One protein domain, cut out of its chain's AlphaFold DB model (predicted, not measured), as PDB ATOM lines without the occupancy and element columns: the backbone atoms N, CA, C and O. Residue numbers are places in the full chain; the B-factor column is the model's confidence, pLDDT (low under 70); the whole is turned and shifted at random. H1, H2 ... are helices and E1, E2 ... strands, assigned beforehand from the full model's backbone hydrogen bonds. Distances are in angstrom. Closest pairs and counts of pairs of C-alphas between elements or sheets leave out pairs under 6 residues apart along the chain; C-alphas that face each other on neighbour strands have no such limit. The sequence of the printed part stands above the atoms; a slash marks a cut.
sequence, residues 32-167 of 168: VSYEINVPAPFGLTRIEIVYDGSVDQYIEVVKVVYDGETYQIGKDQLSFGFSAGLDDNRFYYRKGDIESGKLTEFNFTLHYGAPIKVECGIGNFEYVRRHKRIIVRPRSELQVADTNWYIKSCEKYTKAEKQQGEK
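What this domain is: This is residues 32 to 167 of the 168 residues of an uncharacterized protein of Haliea sp (UniProt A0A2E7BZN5). Two four-stranded sheets, E1 to E4 and E5, E8, E9, E10, stand partly face to face as a loose sandwich with crossed strands; from it the long hairpin of E8 and E9 runs out, and helix H2 packs along E8 with its residues 150 to 159 and runs on past the hairpin to make one end of the long axis. A small hairpin, E6 and E7, sits beside E3, and the short helix H1 lies far from the middle. The printed part has 136 residues with ten named strands and two named helices, in the order E1 to E7, H1, E8 to E10, H2; both larger sheets are antiparallel, ordered E1, E2, E3, E4 and E5, E8, E9, E10. The class is mixed, helices and strands; the whole is loose, with a radius of gyration of the C-alphas of 18.0 A, and elongated, spanning 61 by 36 by 28 A.

How they stand to each other: E1, residues 32 to 38, E2, residues 43 to 51, E3, residues 59 to 66, and E4, residues 69 to 72, form a meander, each strand the antiparallel neighbour of the one before. Their sheet is strongly twisted, with E1 and E4 as edge strands. N 34 and O 47 are 2.9 A apart across E1 and E2, N 48 and O 63 are 2.8 A apart across E2 and E3, and N 64 and O 71 are 2.9 A apart across E3 and E4, each within hydrogen-bond range. The second sheet, also strongly twisted, holds E5, residues 78 to 80, E8, residues 106 to 119, E9, residues 125 to 136, and E10, residues 143 to 146; E8, E9 and E10 form a second meander. Within hydrogen-bond range are N 79 and O 107 at 3.3 A for E5 and E8, N 108 and O 134 at 2.8 A for E8 and E9, and N 133 and O 145 at 2.8 A for E9 and E10. The two sheets make a sandwich, two sheets face to face, with strands at 55 degrees and the facing parts 10.8 A centre to centre. E6, residues 85 to 87, and E7, residues 90 to 92, form an antiparallel hairpin, with N 90 and O 87 within hydrogen-bond range at 2.7 A. The closest C-alphas of E3 and E7, those of Glu 60 and Arg 90, are 4.5 A apart. H1, residues 95 to 99, is not on either larger sheet. E8 bends by 94 degrees at residue 114. H2, residues 149 to 165, is on the second sheet at a height over the sheet of 9.4 A. It lies over E8 and runs along the strands, at 6 degrees to E8 on the local plane; their closest C-alphas, those of Glu 119 and Cys 154, are 6.4 A apart. In H1 and H2 every O i to N i+4 pair is within hydrogen-bond range.

Where its parts are: E1 begins at C-alpha 32, (-24.547, -26.713, -33.080), and is 18.4 A long; E2 measures 25.8 A and E3 20.6 A. E4, E5, E6, E7, H1 and E10 are shorter. E8 begins at C-alpha 106, (-24.796, -42.909, -37.237), and measures 29.5 A, E9 32.5 A. H2, 24.4 A long, ends at C-alpha 165, (-1.830, -72.909, -51.263).

The domain as a whole: The C-alphas farthest apart are those of Gly 53 and Lys 167, at 62.6 A. The printed part has no cut and no long link. The mean pLDDT of the printed part is 74.7; residues 51 to 62, 71 to 94 and 166 to 167 are under 70 in this predicted model.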
ATOM      1  N   VAL A  32     -25.162 -26.275 -34.335       75.06
ATOM      2  CA  VAL A  32     -24.547 -26.713 -33.080       75.06
ATOM      3  C   VAL A  32     -23.124 -27.189 -33.353       75.06
ATOM      4  O   VAL A  32     -22.786 -27.602 -34.465       75.06
ATOM      5  N   SER A  33     -22.244 -27.049 -32.368       77.38
ATOM      6  CA  SER A  33     -20.836 -27.418 -32.486       77.38
ATOM      7  C   SER A  33     -20.385 -28.189 -31.258       77.38
ATOM      8  O   SER A  33     -20.745 -27.838 -30.137       77.38
ATOM      9  N   TYR A  34     -19.585 -29.223 -31.488       76.69
ATOM     10  CA  TYR A  34     -19.102 -30.141 -30.463       76.69
ATOM     11  C   TYR A  34     -17.604 -30.310 -30.609       76.69
ATOM     12  O   TYR A  34     -17.116 -30.463 -31.724       76.69
ATOM     13  N   GLU A  35     -16.874 -30.300 -29.501       80.56
ATOM     14  CA  GLU A  35     -15.423 -30.469 -29.505       80.56
ATOM     15  C   GLU A  35     -15.052 -31.815 -28.901       80.56
ATOM     16  O   GLU A  35     -15.311 -32.071 -27.728       80.56
ATOM     17  N   ILE A  36     -14.414 -32.664 -29.703       78.44
ATOM     18  CA  ILE A  36     -13.922 -33.970 -29.275       78.44
ATOM     19  C   ILE A  36     -12.424 -34.091 -29.437       78.44
ATOM     20  O   ILE A  36     -11.828 -33.537 -30.355       78.44
ATOM     21  N   ASN A  37     -11.821 -34.905 -28.577       81.00
ATOM     22  CA  ASN A  37     -10.444 -35.321 -28.755       81.00
ATOM     23  C   ASN A  37     -10.406 -36.622 -29.570       81.00
ATOM     24  O   ASN A  37     -10.722 -37.703 -29.069       81.00
ATOM     25  N   VAL A  38     -10.050 -36.509 -30.843       80.00
ATOM     26  CA  VAL A  38      -9.813 -37.638 -31.740       80.00
ATOM     27  C   VAL A  38      -8.347 -38.054 -31.572       80.00
ATOM     28  O   VAL A  38      -7.453 -37.223 -31.728       80.00
ATOM     29  N   PRO A  39      -8.045 -39.332 -31.275       81.25
ATOM     30  CA  PRO A  39      -6.665 -39.792 -31.190       81.25
ATOM     31  C   PRO A  39      -5.873 -39.452 -32.454       81.25
ATOM     32  O   PRO A  39      -6.444 -39.329 -33.542       81.25
ATOM     33  N   ALA A  40      -4.550 -39.350 -32.310       75.62
ATOM     34  CA  ALA A  40      -3.645 -38.972 -33.390       75.62
ATOM     35  C   ALA A  40      -4.018 -39.627 -34.747       75.62
ATOM     36  O   ALA A  40      -4.330 -40.828 -34.788       75.62
ATOM     37  N   PRO A  41      -3.992 -38.855 -35.852       77.06
ATOM     38  CA  PRO A  41      -3.353 -37.537 -35.969       77.06
ATOM     39  C   PRO A  41      -4.237 -36.324 -35.633       77.06
ATOM     40  O   PRO A  41      -3.711 -35.227 -35.615       77.06
ATOM     41  N   PHE A  42      -5.533 -36.489 -35.356       77.69
ATOM     42  CA  PHE A  42      -6.497 -35.377 -35.397       77.69
ATOM     43  C   PHE A  42      -6.682 -34.566 -34.099       77.69
ATOM     44  O   PHE A  42      -7.362 -33.557 -34.127       77.69
ATOM     45  N   GLY A  43      -6.158 -34.977 -32.943       82.69
ATOM     46  CA  GLY A  43      -6.266 -34.205 -31.689       82.69
ATOM     47  C   GLY A  43      -7.651 -33.578 -31.413       82.69
ATOM     48  O   GLY A  43      -8.690 -34.207 -31.608       82.69
ATOM     49  N   LEU A  44      -7.673 -32.311 -30.975       83.94
ATOM     50  CA  LEU A  44      -8.919 -31.568 -30.775       83.94
ATOM     51  C   LEU A  44      -9.595 -31.275 -32.122       83.94
ATOM     52  O   LEU A  44      -9.070 -30.544 -32.958       83.94
ATOM     53  N   THR A  45     -10.783 -31.834 -32.300       80.38
ATOM     54  CA  THR A  45     -11.576 -31.789 -33.522       80.38
ATOM     55  C   THR A  45     -12.965 -31.248 -33.202       80.38
ATOM     56  O   THR A  45     -13.642 -31.749 -32.302       80.38
ATOM     57  N   ARG A  46     -13.419 -30.243 -33.952       81.56
ATOM     58  CA  ARG A  46     -14.766 -29.682 -33.827       81.56
ATOM     59  C   ARG A  46     -15.689 -30.272 -34.884       81.56
ATOM     60  O   ARG A  46     -15.405 -30.193 -36.071       81.56
ATOM     61  N   ILE A  47     -16.815 -30.823 -34.459       76.50
ATOM     62  CA  ILE A  47     -17.897 -31.274 -35.331       76.50
ATOM     63  C   ILE A  47     -18.966 -30.194 -35.333       76.50
ATOM     64  O   ILE A  47     -19.488 -29.840 -34.277       76.50
ATOM     65  N   GLU A  48     -19.306 -29.675 -36.505       77.25
ATOM     66  CA  GLU A  48     -20.396 -28.723 -36.678       77.25
ATOM     67  C   GLU A  48     -21.554 -29.399 -37.390       77.25
ATOM     68  O   GLU A  48     -21.368 -29.977 -38.457       77.25
ATOM     69  N   ILE A  49     -22.744 -29.291 -36.812       74.50
ATOM     70  CA  ILE A  49     -23.995 -29.755 -37.396       74.50
ATOM     71  C   ILE A  49     -24.808 -28.518 -37.767       74.50
ATOM     72  O   ILE A  49     -25.111 -27.698 -36.898       74.50
ATOM     73  N   VAL A  50     -25.154 -28.387 -39.044       71.75
ATOM     74  CA  VAL A  50     -25.963 -27.285 -39.579       71.75
ATOM     75  C   VAL A  50     -27.344 -27.807 -39.953       71.75
ATOM     76  O   VAL A  50     -27.460 -28.823 -40.641       71.75
ATOM     77  N   TYR A  51     -28.373 -27.105 -39.492       68.81
ATOM     78  CA  TYR A  51     -29.758 -27.353 -39.855       68.81
ATOM     79  C   TYR A  51     -30.210 -26.339 -40.894       68.81
ATOM     80  O   TYR A  51     -30.074 -25.132 -40.689       68.81
ATOM     81  N   ASP A  52     -30.773 -26.844 -41.982       61.84
ATOM     82  CA  ASP A  52     -31.462 -26.029 -42.965       61.84
ATOM     83  C   ASP A  52     -32.956 -26.217 -42.750       61.84
ATOM     84  O   ASP A  52     -33.511 -27.294 -42.964       61.84
ATOM     85  N   GLY A  53     -33.612 -25.164 -42.267       58.53
ATOM     86  CA  GLY A  53     -35.041 -25.165 -41.949       58.53
ATOM     87  C   GLY A  53     -35.958 -25.284 -43.169       58.53
ATOM     88  O   GLY A  53     -37.141 -24.968 -43.058       58.53
ATOM     89  N   SER A  54     -35.428 -25.686 -44.327       57.00
ATOM     90  CA  SER A  54     -36.114 -25.764 -45.615       57.00
ATOM     91  C   SER A  54     -36.956 -27.030 -45.797       57.00
ATOM     92  O   SER A  54     -37.840 -27.051 -46.656       57.00
ATOM     93  N   VAL A  55     -36.735 -28.076 -44.994       57.50
ATOM     94  CA  VAL A  55     -37.453 -29.356 -45.095       57.50
ATOM     95  C   VAL A  55     -37.695 -29.933 -43.699       57.50
ATOM     96  O   VAL A  55     -36.881 -29.728 -42.801       57.50
ATOM     97  N   ASP A  56     -38.800 -30.662 -43.512       54.62
ATOM     98  CA  ASP A  56     -39.139 -31.329 -42.251       54.62
ATOM     99  C   ASP A  56     -37.949 -32.142 -41.701       54.62
ATOM    100  O   ASP A  56     -37.689 -33.269 -42.120       54.62
ATOM    101  N   GLN A  57     -37.274 -31.565 -40.702       57.66
ATOM    102  CA  GLN A  57     -36.413 -32.250 -39.744       57.66
ATOM    103  C   GLN A  57     -35.192 -32.988 -40.327       57.66
ATOM    104  O   GLN A  57     -34.889 -34.082 -39.872       57.66
ATOM    105  N   TYR A  58     -34.441 -32.394 -41.261       62.69
ATOM    106  CA  TYR A  58     -33.190 -32.973 -41.785       62.69
ATOM    107  C   TYR A  58     -31.931 -32.190 -41.359       62.69
ATOM    108  O   TYR A  58     -31.936 -30.966 -41.387       62.69
ATOM    109  N   ILE A  59     -30.829 -32.868 -40.987       62.41
ATOM    110  CA  ILE A  59     -29.520 -32.208 -40.799       62.41
ATOM    111  C   ILE A  59     -28.888 -31.990 -42.176       62.41
ATOM    112  O   ILE A  59     -28.668 -32.919 -42.946       62.41
ATOM    113  N   GLU A  60     -28.545 -30.755 -42.511       61.03
ATOM    114  CA  GLU A  60     -28.052 -30.484 -43.854       61.03
ATOM    115  C   GLU A  60     -26.550 -30.698 -43.975       61.03
ATOM    116  O   GLU A  60     -26.105 -31.225 -44.976       61.03
ATOM    117  N   VAL A  61     -25.729 -30.322 -42.997       59.19
ATOM    118  CA  VAL A  61     -24.273 -30.406 -43.198       59.19
ATOM    119  C   VAL A  61     -23.569 -30.757 -41.908       59.19
ATOM    120  O   VAL A  61     -23.733 -30.074 -40.896       59.19
ATOM    121  N   VAL A  62     -22.723 -31.787 -41.972       68.19
ATOM    122  CA  VAL A  62     -21.736 -32.059 -40.931       68.19
ATOM    123  C   VAL A  62     -20.356 -31.660 -41.433       68.19
ATOM    124  O   VAL A  62     -19.880 -32.162 -42.451       68.19
ATOM    125  N   LYS A  63     -19.717 -30.739 -40.712       72.19
ATOM    126  CA  LYS A  63     -18.338 -30.314 -40.964       72.19
ATOM    127  C   LYS A  63     -17.452 -30.799 -39.840       72.19
ATOM    128  O   LYS A  63     -17.835 -30.736 -38.673       72.19
ATOM    129  N   VAL A  64     -16.255 -31.233 -40.193       72.38
ATOM    130  CA  VAL A  64     -15.206 -31.558 -39.234       72.38
ATOM    131  C   VAL A  64     -14.126 -30.507 -39.384       72.38
ATOM    132  O   VAL A  64     -13.549 -30.364 -40.456       72.38
ATOM    133  N   VAL A  65     -13.878 -29.750 -38.325       74.94
ATOM    134  CA  VAL A  65     -12.828 -28.740 -38.276       74.94
ATOM    135  C   VAL A  65     -11.700 -29.268 -37.407       74.94
ATOM    136  O   VAL A  65     -11.892 -29.544 -36.221       74.94
ATOM    137  N   TYR A  66     -10.524 -29.408 -38.001       74.81
ATOM    138  CA  TYR A  66      -9.307 -29.827 -37.321       74.81
ATOM    139  C   TYR A  66      -8.137 -28.998 -37.847       74.81
ATOM    140  O   TYR A  66      -8.016 -28.820 -39.051       74.81
ATOM    141  N   ASP A  67      -7.300 -28.482 -36.943       76.38
ATOM    142  CA  ASP A  67      -6.126 -27.661 -37.280       76.38
ATOM    143  C   ASP A  67      -6.442 -26.457 -38.195       76.38
ATOM    144  O   ASP A  67      -5.673 -26.081 -39.070       76.38
ATOM    145  N   GLY A  68      -7.632 -25.868 -38.033       74.12
ATOM    146  CA  GLY A  68      -8.111 -24.767 -38.878       74.12
ATOM    147  C   GLY A  68      -8.639 -25.190 -40.255       74.12
ATOM    148  O   GLY A  68      -9.302 -24.390 -40.914       74.12
ATOM    149  N   GLU A  69      -8.440 -26.444 -40.657       74.81
ATOM    150  CA  GLU A  69      -8.958 -27.011 -41.899       74.81
ATOM    151  C   GLU A  69     -10.390 -27.519 -41.719       74.81
ATOM    152  O   GLU A  69     -10.732 -28.142 -40.712       74.81
ATOM    153  N   THR A  70     -11.244 -27.255 -42.713       72.56
ATOM    154  CA  THR A  70     -12.639 -27.717 -42.727       72.56
ATOM    155  C   THR A  70     -12.804 -28.866 -43.708       72.56
ATOM    156  O   THR A  70     -12.687 -28.693 -44.920       72.56
ATOM    157  N   TYR A  71     -13.168 -30.028 -43.183       69.75
ATOM    158  CA  TYR A  71     -13.474 -31.227 -43.946       69.75
ATOM    159  C   TYR A  71     -14.989 -31.396 -44.036       69.75
ATOM    160  O   TYR A  71     -15.679 -31.554 -43.024       69.75
ATOM    161  N   GLN A  72     -15.514 -31.352 -45.259       67.25
ATOM    162  CA  GLN A  72     -16.881 -31.782 -45.539       67.25
ATOM    163  C   GLN A  72     -16.919 -33.307 -45.605       67.25
ATOM    164  O   GLN A  72     -16.040 -33.930 -46.204       67.25
ATOM    165  N   ILE A  73     -17.926 -33.902 -44.972       64.94
ATOM    166  CA  ILE A  73     -18.061 -35.355 -44.911       64.94
ATOM    167  C   ILE A  73     -18.833 -35.830 -46.143       64.94
ATOM    168  O   ILE A  73     -20.014 -35.525 -46.299       64.94
ATOM    169  N   GLY A  74     -18.147 -36.570 -47.015       57.97
ATOM    170  CA  GLY A  74     -18.717 -37.134 -48.239       57.97
ATOM    171  C   GLY A  74     -19.620 -38.348 -47.995       57.97
ATOM    172  O   GLY A  74     -19.618 -38.951 -46.919       57.97
ATOM    173  N   LYS A  75     -20.381 -38.739 -49.026       60.44
ATOM    174  CA  LYS A  75     -21.334 -39.861 -48.960       60.44
ATOM    175  C   LYS A  75     -20.695 -41.191 -48.548       60.44
ATOM    176  O   LYS A  75     -21.298 -41.991 -47.842       60.44
ATOM    177  N   ASP A  76     -19.475 -41.415 -49.008       59.03
ATOM    178  CA  ASP A  76     -18.638 -42.589 -48.758       59.03
ATOM    179  C   ASP A  76     -18.068 -42.646 -47.332       59.03
ATOM    180  O   ASP A  76     -17.619 -43.700 -46.883       59.03
ATOM    181  N   GLN A  77     -18.109 -41.528 -46.607       58.19
ATOM    182  CA  GLN A  77     -17.555 -41.393 -45.261       58.19
ATOM    183  C   GLN A  77     -18.597 -41.597 -44.160       58.19
ATOM    184  O   GLN A  77     -18.281 -41.483 -42.975       58.19
ATOM    185  N   LEU A  78     -19.831 -41.924 -44.526       60.16
ATOM    186  CA  LEU A  78     -20.953 -42.068 -43.616       60.16
ATOM    187  C   LEU A  78     -21.533 -43.479 -43.711       60.16
ATOM    188  O   LEU A  78     -21.864 -43.959 -44.793       60.16
ATOM    189  N   SER A  79     -21.684 -44.141 -42.564       57.72
ATOM    190  CA  SER A  79     -22.407 -45.412 -42.468       57.72
ATOM    191  C   SER A  79     -23.610 -45.251 -41.547       57.72
ATOM    192  O   SER A  79     -23.505 -44.693 -40.453       57.72
ATOM    193  N   PHE A  80     -24.746 -45.801 -41.975       61.56
ATOM    194  CA  PHE A  80     -26.034 -45.646 -41.296       61.56
ATOM    195  C   PHE A  80     -26.573 -46.952 -40.730       61.56
ATOM    196  O   PHE A  80     -26.378 -48.019 -41.311       61.56
ATOM    197  N   GLY A  81     -27.331 -46.843 -39.636       52.75
ATOM    198  CA  GLY A  81     -28.445 -47.756 -39.397       52.75
ATOM    199  C   GLY A  81     -29.542 -47.524 -40.447       52.75
ATOM    200  O   GLY A  81     -29.652 -46.429 -40.981       52.75
ATOM    201  N   PHE A  82     -30.341 -48.548 -40.746       48.72
ATOM    202  CA  PHE A  82     -31.301 -48.692 -41.861       48.72
ATOM    203  C   PHE A  82     -32.285 -47.528 -42.192       48.72
ATOM    204  O   PHE A  82     -33.101 -47.683 -43.098       48.72
ATOM    205  N   SER A  83     -32.257 -46.391 -41.493       50.81
ATOM    206  CA  SER A  83     -33.249 -45.304 -41.537       50.81
ATOM    207  C   SER A  83     -32.705 -43.908 -41.879       50.81
ATOM    208  O   SER A  83     -33.503 -42.999 -42.086       50.81
ATOM    209  N   ALA A  84     -31.386 -43.715 -41.984       57.25
ATOM    210  CA  ALA A  84     -30.806 -42.438 -42.407       57.25
ATOM    211  C   ALA A  84     -30.253 -42.509 -43.837       57.25
ATOM    212  O   ALA A  84     -29.854 -43.581 -44.300       57.25
ATOM    213  N   GLY A  85     -30.231 -41.380 -44.545       57.50
ATOM    214  CA  GLY A  85     -29.685 -41.335 -45.898       57.50
ATOM    215  C   GLY A  85     -28.923 -40.059 -46.225       57.50
ATOM    216  O   GLY A  85     -28.808 -39.144 -45.409       57.50
ATOM    217  N   LEU A  86     -28.344 -40.055 -47.429       59.50
ATOM    218  CA  LEU A  86     -27.480 -38.990 -47.930       59.50
ATOM    219  C   LEU A  86     -27.857 -38.573 -49.335       59.50
ATOM    220  O   LEU A  86     -27.983 -39.428 -50.217       59.50
ATOM    221  N   ASP A  87     -27.911 -37.265 -49.535       61.22
ATOM    222  CA  ASP A  87     -28.020 -36.630 -50.844       61.22
ATOM    223  C   ASP A  87     -26.971 -35.528 -50.981       61.22
ATOM    224  O   ASP A  87     -26.962 -34.644 -50.136       61.22
ATOM    225  N   ASP A  88     -26.131 -35.589 -52.018       55.00
ATOM    226  CA  ASP A  88     -25.043 -34.683 -52.429       55.00
ATOM    227  C   ASP A  88     -24.090 -34.152 -51.337       55.00
ATOM    228  O   ASP A  88     -22.887 -34.336 -51.478       55.00
ATOM    229  N   ASN A  89     -24.581 -33.559 -50.245       56.94
ATOM    230  CA  ASN A  89     -23.844 -33.175 -49.030       56.94
ATOM    231  C   ASN A  89     -24.700 -33.217 -47.738       56.94
ATOM    232  O   ASN A  89     -24.286 -32.673 -46.716       56.94
ATOM    233  N   ARG A  90     -25.892 -33.831 -47.784       60.88
ATOM    234  CA  ARG A  90     -26.976 -33.683 -46.802       60.88
ATOM    235  C   ARG A  90     -27.301 -34.957 -46.061       60.88
ATOM    236  O   ARG A  90     -27.699 -35.934 -46.687       60.88
ATOM    237  N   PHE A  91     -27.173 -34.925 -44.735       69.06
ATOM    238  CA  PHE A  91     -27.457 -36.054 -43.850       69.06
ATOM    239  C   PHE A  91     -28.892 -36.013 -43.311       69.06
ATOM    240  O   PHE A  91     -29.211 -35.375 -42.309       69.06
ATOM    241  N   TYR A  92     -29.778 -36.779 -43.926       67.12
ATOM    242  CA  TYR A  92     -31.175 -36.766 -43.536       67.12
ATOM    243  C   TYR A  92     -31.511 -37.931 -42.588       67.12
ATOM    244  O   TYR A  92     -31.316 -39.104 -42.908       67.12
ATOM    245  N   TYR A  93     -32.065 -37.608 -41.419       69.81
ATOM    246  CA  TYR A  93     -32.774 -38.545 -40.540       69.81
ATOM    247  C   TYR A  93     -34.072 -37.902 -40.085       69.81
ATOM    248  O   TYR A  93     -34.143 -36.684 -40.022       69.81
ATOM    249  N   ARG A  94     -35.097 -38.687 -39.747       69.62
ATOM    250  CA  ARG A  94     -36.317 -38.138 -39.142       69.62
ATOM    251  C   ARG A  94     -36.231 -38.265 -37.632       69.62
ATOM    252  O   ARG A  94     -35.823 -39.311 -37.127       69.62
ATOM    253  N   LYS A  95     -36.714 -37.265 -36.890       71.12
ATOM    254  CA  LYS A  95     -36.824 -37.363 -35.424       71.12
ATOM    255  C   LYS A  95     -37.606 -38.612 -34.996       71.12
ATOM    256  O   LYS A  95     -37.193 -39.315 -34.080       71.12
ATOM    257  N   GLY A  96     -38.668 -38.944 -35.735       71.31
ATOM    258  CA  GLY A  96     -39.457 -40.159 -35.526       71.31
ATOM    259  C   GLY A  96     -38.657 -41.464 -35.653       71.31
ATOM    260  O   GLY A  96     -39.022 -42.458 -35.029       71.31
ATOM    261  N   ASP A  97     -37.551 -41.494 -36.402       74.69
ATOM    262  CA  ASP A  97     -36.683 -42.675 -36.495       74.69
ATOM    263  C   ASP A  97     -35.811 -42.838 -35.244       74.69
ATOM    264  O   ASP A  97     -35.555 -43.967 -34.827       74.69
ATOM    265  N   ILE A  98     -35.429 -41.738 -34.588       73.00
ATOM    266  CA  ILE A  98     -34.797 -41.782 -33.262       73.00
ATOM    267  C   ILE A  98     -35.828 -42.192 -32.204       73.00
ATOM    268  O   ILE A  98     -35.579 -43.110 -31.426       73.00
ATOM    269  N   GLU A  99     -37.003 -41.552 -32.192       76.31
ATOM    270  CA  GLU A  99     -38.072 -41.822 -31.217       76.31
ATOM    271  C   GLU A  99     -38.583 -43.269 -31.300       76.31
ATOM    272  O   GLU A  99     -38.859 -43.889 -30.275       76.31
ATOM    273  N   SER A 100     -38.659 -43.836 -32.509       77.88
ATOM    274  CA  SER A 100     -39.043 -45.238 -32.728       77.88
ATOM    275  C   SER A 100     -37.898 -46.241 -32.554       77.88
ATOM    276  O   SER A 100     -38.126 -47.445 -32.679       77.88
ATOM    277  N   GLY A 101     -36.670 -45.780 -32.291       73.38
ATOM    278  CA  GLY A 101     -35.484 -46.632 -32.159       73.38
ATOM    279  C   GLY A 101     -34.988 -47.250 -33.472       73.38
ATOM    280  O   GLY A 101     -34.124 -48.123 -33.447       73.38
ATOM    281  N   LYS A 102     -35.505 -46.811 -34.626       76.25
ATOM    282  CA  LYS A 102     -35.026 -47.228 -35.956       76.25
ATOM    283  C   LYS A 102     -33.649 -46.665 -36.289       76.25
ATOM    284  O   LYS A 102     -32.917 -47.276 -37.068       76.25
ATOM    285  N   LEU A 103     -33.311 -45.500 -35.741       73.62
ATOM    286  CA  LEU A 103     -31.985 -44.907 -35.819       73.62
ATOM    287  C   LEU A 103     -31.332 -44.969 -34.440       73.62
ATOM    288  O   LEU A 103     -31.620 -44.162 -33.559       73.62
ATOM    289  N   THR A 104     -30.450 -45.946 -34.255       74.06
ATOM    290  CA  THR A 104     -29.727 -46.160 -32.993       74.06
ATOM    291  C   THR A 104     -28.350 -45.510 -32.986       74.06
ATOM    292  O   THR A 104     -27.845 -45.143 -31.929       74.06
ATOM    293  N   GLU A 105     -27.737 -45.362 -34.160       76.19
ATOM    294  CA  GLU A 105     -26.455 -44.699 -34.343       76.19
ATOM    295  C   GLU A 105     -26.270 -44.235 -35.790       76.19
ATOM    296  O   GLU A 105     -26.813 -44.819 -36.731       76.19
ATOM    297  N   PHE A 106     -25.439 -43.216 -35.965       73.56
ATOM    298  CA  PHE A 106     -24.796 -42.909 -37.237       73.56
ATOM    299  C   PHE A 106     -23.321 -42.616 -36.984       73.56
ATOM    300  O   PHE A 106     -22.914 -42.319 -35.857       73.56
ATOM    301  N   ASN A 107     -22.486 -42.757 -38.006       75.12
ATOM    302  CA  ASN A 107     -21.053 -42.585 -37.831       75.12
ATOM    303  C   ASN A 107     -20.379 -41.915 -39.024       75.12
ATOM    304  O   ASN A 107     -20.804 -42.085 -40.162       75.12
ATOM    305  N   PHE A 108     -19.313 -41.182 -38.712       74.44
ATOM    306  CA  PHE A 108     -18.480 -40.417 -39.629       74.44
ATOM    307  C   PHE A 108     -17.103 -41.039 -39.758       74.44
ATOM    308  O   PHE A 108     -16.530 -41.488 -38.765       74.44
ATOM    309  N   THR A 109     -16.531 -40.969 -40.949       76.75
ATOM    310  CA  THR A 109     -15.207 -41.493 -41.262       76.75
ATOM    311  C   THR A 109     -14.251 -40.348 -41.563       76.75
ATOM    312  O   THR A 109     -14.423 -39.627 -42.536       76.75
ATOM    313  N   LEU A 110     -13.212 -40.198 -40.745       76.81
ATOM    314  CA  LEU A 110     -12.141 -39.229 -40.960       76.81
ATOM    315  C   LEU A 110     -10.934 -39.928 -41.575       76.81
ATOM    316  O   LEU A 110     -10.225 -40.662 -40.880       76.81
ATOM    317  N   HIS A 111     -10.682 -39.710 -42.864       79.19
ATOM    318  CA  HIS A 111      -9.493 -40.241 -43.531       79.19
ATOM    319  C   HIS A 111      -8.245 -39.428 -43.194       79.19
ATOM    320  O   HIS A 111      -8.288 -38.203 -43.146       79.19
ATOM    321  N   TYR A 112      -7.111 -40.106 -43.019       76.44
ATOM    322  CA  TYR A 112      -5.831 -39.444 -42.777       76.44
ATOM    323  C   TYR A 112      -4.649 -40.174 -43.399       76.44
ATOM    324  O   TYR A 112      -4.670 -41.389 -43.613       76.44
ATOM    325  N   GLY A 113      -3.583 -39.402 -43.609       77.06
ATOM    326  CA  GLY A 113      -2.321 -39.880 -44.152       77.06
ATOM    327  C   GLY A 113      -2.408 -40.290 -45.622       77.06
ATOM    328  O   GLY A 113      -3.451 -40.205 -46.273       77.06
ATOM    329  N   ALA A 114      -1.272 -40.743 -46.149       83.81
ATOM    330  CA  ALA A 114      -1.221 -41.343 -47.473       83.81
ATOM    331  C   ALA A 114      -1.928 -42.714 -47.471       83.81
ATOM    332  O   ALA A 114      -1.867 -43.429 -46.460       83.81
ATOM    333  N   PRO A 115      -2.568 -43.114 -48.588       86.94
ATOM    334  CA  PRO A 115      -3.022 -44.486 -48.765       86.94
ATOM    335  C   PRO A 115      -1.871 -45.467 -48.528       86.94
ATOM    336  O   PRO A 115      -0.760 -45.264 -49.020       86.94
ATOM    337  N   ILE A 116      -2.140 -46.537 -47.789       88.75
ATOM    338  CA  ILE A 116      -1.180 -47.614 -47.563       88.75
ATOM    339  C   ILE A 116      -1.478 -48.771 -48.510       88.75
ATOM    340  O   ILE A 116      -2.637 -49.091 -48.764       88.75
ATOM    341  N   LYS A 117      -0.425 -49.403 -49.025       92.44
ATOM    342  CA  LYS A 117      -0.543 -50.615 -49.834       92.44
ATOM    343  C   LYS A 117      -0.823 -51.807 -48.916       92.44
ATOM    344  O   LYS A 117      -0.031 -52.074 -48.013       92.44
ATOM    345  N   VAL A 118      -1.924 -52.511 -49.150       90.81
ATOM    346  CA  VAL A 118      -2.370 -53.681 -48.383       90.81
ATOM    347  C   VAL A 118      -2.525 -54.858 -49.341       90.81
ATOM    348  O   VAL A 118      -3.073 -54.699 -50.425       90.81
ATOM    349  N   GLU A 119      -2.014 -56.031 -48.966       92.00
ATOM    350  CA  GLU A 119      -2.233 -57.270 -49.722       92.00
ATOM    351  C   GLU A 119      -3.590 -57.873 -49.318       92.00
ATOM    352  O   GLU A 119      -3.790 -58.222 -48.150       92.00
ATOM    353  N   CYS A 120      -4.509 -57.972 -50.278       90.94
ATOM    354  CA  CYS A 120      -5.890 -58.445 -50.136       90.94
ATOM    355  C   CYS A 120      -6.099 -59.677 -51.039       90.94
ATOM    356  O   CYS A 120      -6.824 -59.644 -52.029       90.94
ATOM    357  N   GLY A 121      -5.411 -60.763 -50.705       90.50
ATOM    358  CA  GLY A 121      -5.260 -61.969 -51.514       90.50
ATOM    359  C   GLY A 121      -3.862 -62.070 -52.118       90.50
ATOM    360  O   GLY A 121      -3.185 -61.057 -52.297       90.50
ATOM    361  N   ILE A 122      -3.400 -63.288 -52.409       89.44
ATOM    362  CA  ILE A 122      -2.038 -63.544 -52.902       89.44
ATOM    363  C   ILE A 122      -1.794 -62.754 -54.193       89.44
ATOM    364  O   ILE A 122      -2.419 -63.008 -55.219       89.44
ATOM    365  N   GLY A 123      -0.862 -61.799 -54.141       89.81
ATOM    366  CA  GLY A 123      -0.508 -60.961 -55.293       89.81
ATOM    367  C   GLY A 123      -1.516 -59.853 -55.634       89.81
ATOM    368  O   GLY A 123      -1.241 -59.053 -56.530       89.81
ATOM    369  N   ASN A 124      -2.628 -59.751 -54.901       91.94
ATOM    370  CA  ASN A 124      -3.630 -58.700 -55.059       91.94
ATOM    371  C   ASN A 124      -3.361 -57.575 -54.062       91.94
ATOM    372  O   ASN A 124      -3.346 -57.789 -52.850       91.94
ATOM    373  N   PHE A 125      -3.149 -56.361 -54.567       93.06
ATOM    374  CA  PHE A 125      -2.797 -55.213 -53.738       93.06
ATOM    375  C   PHE A 125      -3.788 -54.072 -53.904       93.06
ATOM    376  O   PHE A 125      -4.056 -53.629 -55.020       93.06
ATOM    377  N   GLU A 126      -4.233 -53.538 -52.776       90.88
ATOM    378  CA  GLU A 126      -5.136 -52.399 -52.702       90.88
ATOM    379  C   GLU A 126      -4.480 -51.229 -51.968       90.88
ATOM    380  O   GLU A 126      -3.635 -51.411 -51.087       90.88
ATOM    381  N   TYR A 127      -4.866 -50.003 -52.328       89.25
ATOM    382  CA  TYR A 127      -4.405 -48.786 -51.660       89.25
ATOM    383  C   TYR A 127      -5.509 -48.256 -50.754       89.25
ATOM    384  O   TYR A 127      -6.464 -47.629 -51.206       89.25
ATOM    385  N   VAL A 128      -5.362 -48.498 -49.456       85.19
ATOM    386  CA  VAL A 128      -6.394 -48.213 -48.459       85.19
ATOM    387  C   VAL A 128      -6.002 -46.984 -47.655       85.19
ATOM    388  O   VAL A 128      -4.899 -46.905 -47.112       85.19
ATOM    389  N   ARG A 129      -6.914 -46.017 -47.523       82.75
ATOM    390  CA  ARG A 129      -6.714 -44.894 -46.600       82.75
ATOM    391  C   ARG A 129      -7.021 -45.309 -45.169       82.75
ATOM    392  O   ARG A 129      -8.073 -45.888 -44.878       82.75
ATOM    393  N   ARG A 130      -6.121 -44.946 -44.255       81.94
ATOM    394  CA  ARG A 130      -6.409 -45.039 -42.825       81.94
ATOM    395  C   ARG A 130      -7.541 -44.088 -42.486       81.94
ATOM    396  O   ARG A 130      -7.677 -43.027 -43.095       81.94
ATOM    397  N   HIS A 131      -8.353 -44.489 -41.521       81.75
ATOM    398  CA  HIS A 131      -9.453 -43.666 -41.071       81.75
ATOM    399  C   HIS A 131      -9.771 -43.879 -39.593       81.75
ATOM    400  O   HIS A 131      -9.454 -44.920 -39.012       81.75
ATOM    401  N   LYS A 132     -10.348 -42.848 -38.982       80.12
ATOM    402  CA  LYS A 132     -10.987 -42.901 -37.666       80.12
ATOM    403  C   LYS A 132     -12.490 -42.856 -37.879       80.12
ATOM    404  O   LYS A 132     -12.950 -42.189 -38.802       80.12
ATOM    405  N   ARG A 133     -13.247 -43.527 -37.020       79.62
ATOM    406  CA  ARG A 133     -14.705 -43.483 -37.049       79.62
ATOM    407  C   ARG A 133     -15.236 -42.771 -35.816       79.62
ATOM    408  O   ARG A 133     -15.004 -43.238 -34.706       79.62
ATOM    409  N   ILE A 134     -15.956 -41.674 -36.008       78.88
ATOM    410  CA  ILE A 134     -16.700 -40.999 -34.944       78.88
ATOM    411  C   ILE A 134     -18.113 -41.563 -34.950       78.88
ATOM    412  O   ILE A 134     -18.797 -41.499 -35.964       78.88
ATOM    413  N   ILE A 135     -18.544 -42.132 -33.834       78.88
ATOM    414  CA  ILE A 135     -19.859 -42.738 -33.673       78.88
ATOM    415  C   ILE A 135     -20.714 -41.807 -32.826       78.88
ATOM    416  O   ILE A 135     -20.338 -41.443 -31.708       78.88
ATOM    417  N   VAL A 136     -21.878 -41.467 -33.365       76.88
ATOM    418  CA  VAL A 136     -22.899 -40.664 -32.707       76.88
ATOM    419  C   VAL A 136     -24.062 -41.567 -32.345       76.88
ATOM    420  O   VAL A 136     -24.631 -42.248 -33.200       76.88
ATOM    421  N   ARG A 137     -24.418 -41.564 -31.062       76.25
ATOM    422  CA  ARG A 137     -25.590 -42.267 -30.543       76.25
ATOM    423  C   ARG A 137     -26.485 -41.288 -29.798       76.25
ATOM    424  O   ARG A 137     -25.956 -40.410 -29.115       76.25
ATOM    425  N   PRO A 138     -27.816 -41.452 -29.871       70.75
ATOM    426  CA  PRO A 138     -28.726 -40.671 -29.047       70.75
ATOM    427  C   PRO A 138     -28.336 -40.774 -27.566       70.75
ATOM    428  O   PRO A 138     -28.080 -41.873 -27.066       70.75
ATOM    429  N   ARG A 139     -28.295 -39.631 -26.868       70.94
ATOM    430  CA  ARG A 139     -28.058 -39.536 -25.411       70.94
ATOM    431  C   ARG A 139     -26.802 -40.257 -24.908       70.94
ATOM    432  O   ARG A 139     -26.768 -40.735 -23.778       70.94
ATOM    433  N   SER A 140     -25.783 -40.360 -25.750       70.44
ATOM    434  CA  SER A 140     -24.528 -41.027 -25.415       70.44
ATOM    435  C   SER A 140     -23.352 -40.092 -25.647       70.44
ATOM    436  O   SER A 140     -23.423 -39.165 -26.453       70.44
ATOM    437  N   GLU A 141     -22.246 -40.373 -24.970       70.31
ATOM    438  CA  GLU A 141     -20.978 -39.725 -25.281       70.31
ATOM    439  C   GLU A 141     -20.525 -40.088 -26.697       70.31
ATOM    440  O   GLU A 141     -20.742 -41.212 -27.172       70.31
ATOM    441  N   LEU A 142     -19.867 -39.139 -27.362       72.12
ATOM    442  CA  LEU A 142     -19.232 -39.407 -28.641       72.12
ATOM    443  C   LEU A 142     -18.141 -40.454 -28.480       72.12
ATOM    444  O   LEU A 142     -17.276 -40.350 -27.612       72.12
ATOM    445  N   GLN A 143     -18.156 -41.446 -29.366       77.50
ATOM    446  CA  GLN A 143     -17.136 -42.485 -29.374       77.50
ATOM    447  C   GLN A 143     -16.264 -42.348 -30.606       77.50
ATOM    448  O   GLN A 143     -16.760 -42.226 -31.722       77.50
ATOM    449  N   VAL A 144     -14.953 -42.427 -30.408       79.00
ATOM    450  CA  VAL A 144     -13.988 -42.489 -31.501       79.00
ATOM    451  C   VAL A 144     -13.412 -43.895 -31.550       79.00
ATOM    452  O   VAL A 144     -12.867 -44.391 -30.567       79.00
ATOM    453  N   ALA A 145     -13.546 -44.547 -32.699       77.81
ATOM    454  CA  ALA A 145     -13.056 -45.893 -32.935       77.81
ATOM    455  C   ALA A 145     -11.990 -45.902 -34.033       77.81
ATOM    456  O   ALA A 145     -12.165 -45.313 -35.102       77.81
ATOM    457  N   ASP A 146     -10.916 -46.650 -33.795       71.12
ATOM    458  CA  ASP A 146      -9.942 -46.985 -34.829       71.12
ATOM    459  C   ASP A 146     -10.480 -48.130 -35.678       71.12
ATOM    460  O   ASP A 146     -10.622 -49.268 -35.222       71.12
ATOM    461  N   THR A 147     -10.756 -47.849 -36.943       71.19
ATOM    462  CA  THR A 147     -11.323 -48.826 -37.868       71.19
ATOM    463  C   THR A 147     -10.258 -49.298 -38.849       71.19
ATOM    464  O   THR A 147     -10.317 -49.084 -40.050       71.19
ATOM    465  N   ASN A 148      -9.299 -50.071 -38.337       76.81
ATOM    466  CA  ASN A 148      -8.416 -50.884 -39.188       76.81
ATOM    467  C   ASN A 148      -9.102 -52.187 -39.644       76.81
ATOM    468  O   ASN A 148      -8.426 -53.142 -40.011       76.81
ATOM    469  N   TRP A 149     -10.436 -52.267 -39.569       78.50
ATOM    470  CA  TRP A 149     -11.188 -53.493 -39.846       78.50
ATOM    471  C   TRP A 149     -10.957 -54.000 -41.270       78.50
ATOM    472  O   TRP A 149     -10.708 -55.189 -41.449       78.50
ATOM    473  N   TYR A 150     -10.984 -53.108 -42.263       81.44
ATOM    474  CA  TYR A 150     -10.785 -53.497 -43.657       81.44
ATOM    475  C   TYR A 150      -9.365 -54.035 -43.890       81.44
ATOM    476  O   TYR A 150      -9.196 -55.136 -44.404       81.44
ATOM    477  N   ILE A 151      -8.352 -53.322 -43.382       86.88
ATOM    478  CA  ILE A 151      -6.943 -53.747 -43.430       86.88
ATOM    479  C   ILE A 151      -6.782 -55.133 -42.785       86.88
ATOM    480  O   ILE A 151      -6.257 -56.051 -43.410       86.88
ATOM    481  N   LYS A 152      -7.321 -55.320 -41.572       87.69
ATOM    482  CA  LYS A 152      -7.292 -56.606 -40.855       87.69
ATOM    483  C   LYS A 152      -8.025 -57.721 -41.605       87.69
ATOM    484  O   LYS A 152      -7.637 -58.884 -41.508       87.69
ATOM    485  N   SER A 153      -9.097 -57.390 -42.323       87.38
ATOM    486  CA  SER A 153      -9.869 -58.353 -43.114       87.38
ATOM    487  C   SER A 153      -9.078 -58.817 -44.334       87.38
ATOM    488  O   SER A 153      -8.990 -60.025 -44.553       87.38
ATOM    489  N   CYS A 154      -8.422 -57.897 -45.049       88.62
ATOM    490  CA  CYS A 154      -7.481 -58.231 -46.119       88.62
ATOM    491  C   CYS A 154      -6.333 -59.113 -45.623       88.62
ATOM    492  O   CYS A 154      -6.089 -60.176 -46.184       88.62
ATOM    493  N   GLU A 155      -5.679 -58.736 -44.520       90.25
ATOM    494  CA  GLU A 155      -4.590 -59.528 -43.932       90.25
ATOM    495  C   GLU A 155      -5.041 -60.955 -43.585       90.25
ATOM    496  O   GLU A 155      -4.334 -61.925 -43.865       90.25
ATOM    497  N   LYS A 156      -6.235 -61.100 -42.995       91.56
ATOM    498  CA  LYS A 156      -6.808 -62.406 -42.648       91.56
ATOM    499  C   LYS A 156      -7.120 -63.238 -43.894       91.56
ATOM    500  O   LYS A 156      -6.835 -64.433 -43.890       91.56
ATOM    501  N   TYR A 157      -7.687 -62.618 -44.927       90.19
ATOM    502  CA  TYR A 157      -7.999 -63.267 -46.199       90.19
ATOM    503  C   TYR A 157      -6.728 -63.774 -46.892       90.19
ATOM    504  O   TYR A 157      -6.603 -64.969 -47.149       90.19
ATOM    505  N   THR A 158      -5.728 -62.906 -47.060       91.19
ATOM    506  CA  THR A 158      -4.417 -63.253 -47.630       91.19
ATOM    507  C   THR A 158      -3.756 -64.402 -46.874       91.19
ATOM    508  O   THR A 158      -3.204 -65.324 -47.472       91.19
ATOM    509  N   LYS A 159      -3.811 -64.371 -45.536       92.12
ATOM    510  CA  LYS A 159      -3.242 -65.432 -44.699       92.12
ATOM    511  C   LYS A 159      -3.960 -66.769 -44.900       92.12
ATOM    512  O   LYS A 159      -3.297 -67.802 -44.916       92.12
ATOM    513  N   ALA A 160      -5.282 -66.752 -45.071       91.19
ATOM    514  CA  ALA A 160      -6.068 -67.953 -45.341       91.19
ATOM    515  C   ALA A 160      -5.744 -68.558 -46.716       91.19
ATOM    516  O   ALA A 160      -5.566 -69.769 -46.806       91.19
ATOM    517  N   GLU A 161      -5.599 -67.738 -47.762       89.94
ATOM    518  CA  GLU A 161      -5.205 -68.219 -49.094       89.94
ATOM    519  C   GLU A 161      -3.804 -68.841 -49.093       89.94
ATOM    520  O   GLU A 161      -3.623 -69.935 -49.621       89.94
ATOM    521  N   LYS A 162      -2.820 -68.199 -48.443       90.25
ATOM    522  CA  LYS A 162      -1.448 -68.736 -48.343       90.25
ATOM    523  C   LYS A 162      -1.435 -70.115 -47.676       90.25
ATOM    524  O   LYS A 162      -0.819 -71.043 -48.185       90.25
ATOM    525  N   GLN A 163      -2.206 -70.279 -46.601       89.81
ATOM    526  CA  GLN A 163      -2.346 -71.561 -45.897       89.81
ATOM    527  C   GLN A 163      -3.078 -72.642 -46.706       89.81
ATOM    528  O   GLN A 163      -2.900 -73.829 -46.434       89.81
ATOM    529  N   GLN A 164      -3.935 -72.260 -47.655       80.56
ATOM    530  CA  GLN A 164      -4.571 -73.203 -48.575       80.56
ATOM    531  C   GLN A 164      -3.624 -73.596 -49.710       80.56
ATOM    532  O   GLN A 164      -3.576 -74.771 -50.057       80.56
ATOM    533  N   GLY A 165      -2.838 -72.651 -50.233       70.69
ATOM    534  CA  GLY A 165      -1.830 -72.909 -51.263       70.69
ATOM    535  C   GLY A 165      -0.668 -73.790 -50.797       70.69
ATOM    536  O   GLY A 165      -0.125 -74.527 -51.602       70.69
ATOM    537  N   GLU A 166      -0.315 -73.771 -49.508       62.31
ATOM    538  CA  GLU A 166       0.718 -74.647 -48.917       62.31
ATOM    539  C   GLU A 166       0.236 -76.085 -48.633       62.31
ATOM    540  O   GLU A 166       1.035 -76.950 -48.274       62.31
ATOM    541  N   LYS A 167      -1.074 -76.349 -48.735       57.91
ATOM    542  CA  LYS A 167      -1.672 -77.675 -48.489       57.91
ATOM    543  C   LYS A 167      -1.794 -78.547 -49.744       57.91
ATOM    544  O   LYS A 167      -2.221 -79.696 -49.613       57.91
TER     545      LYS A 167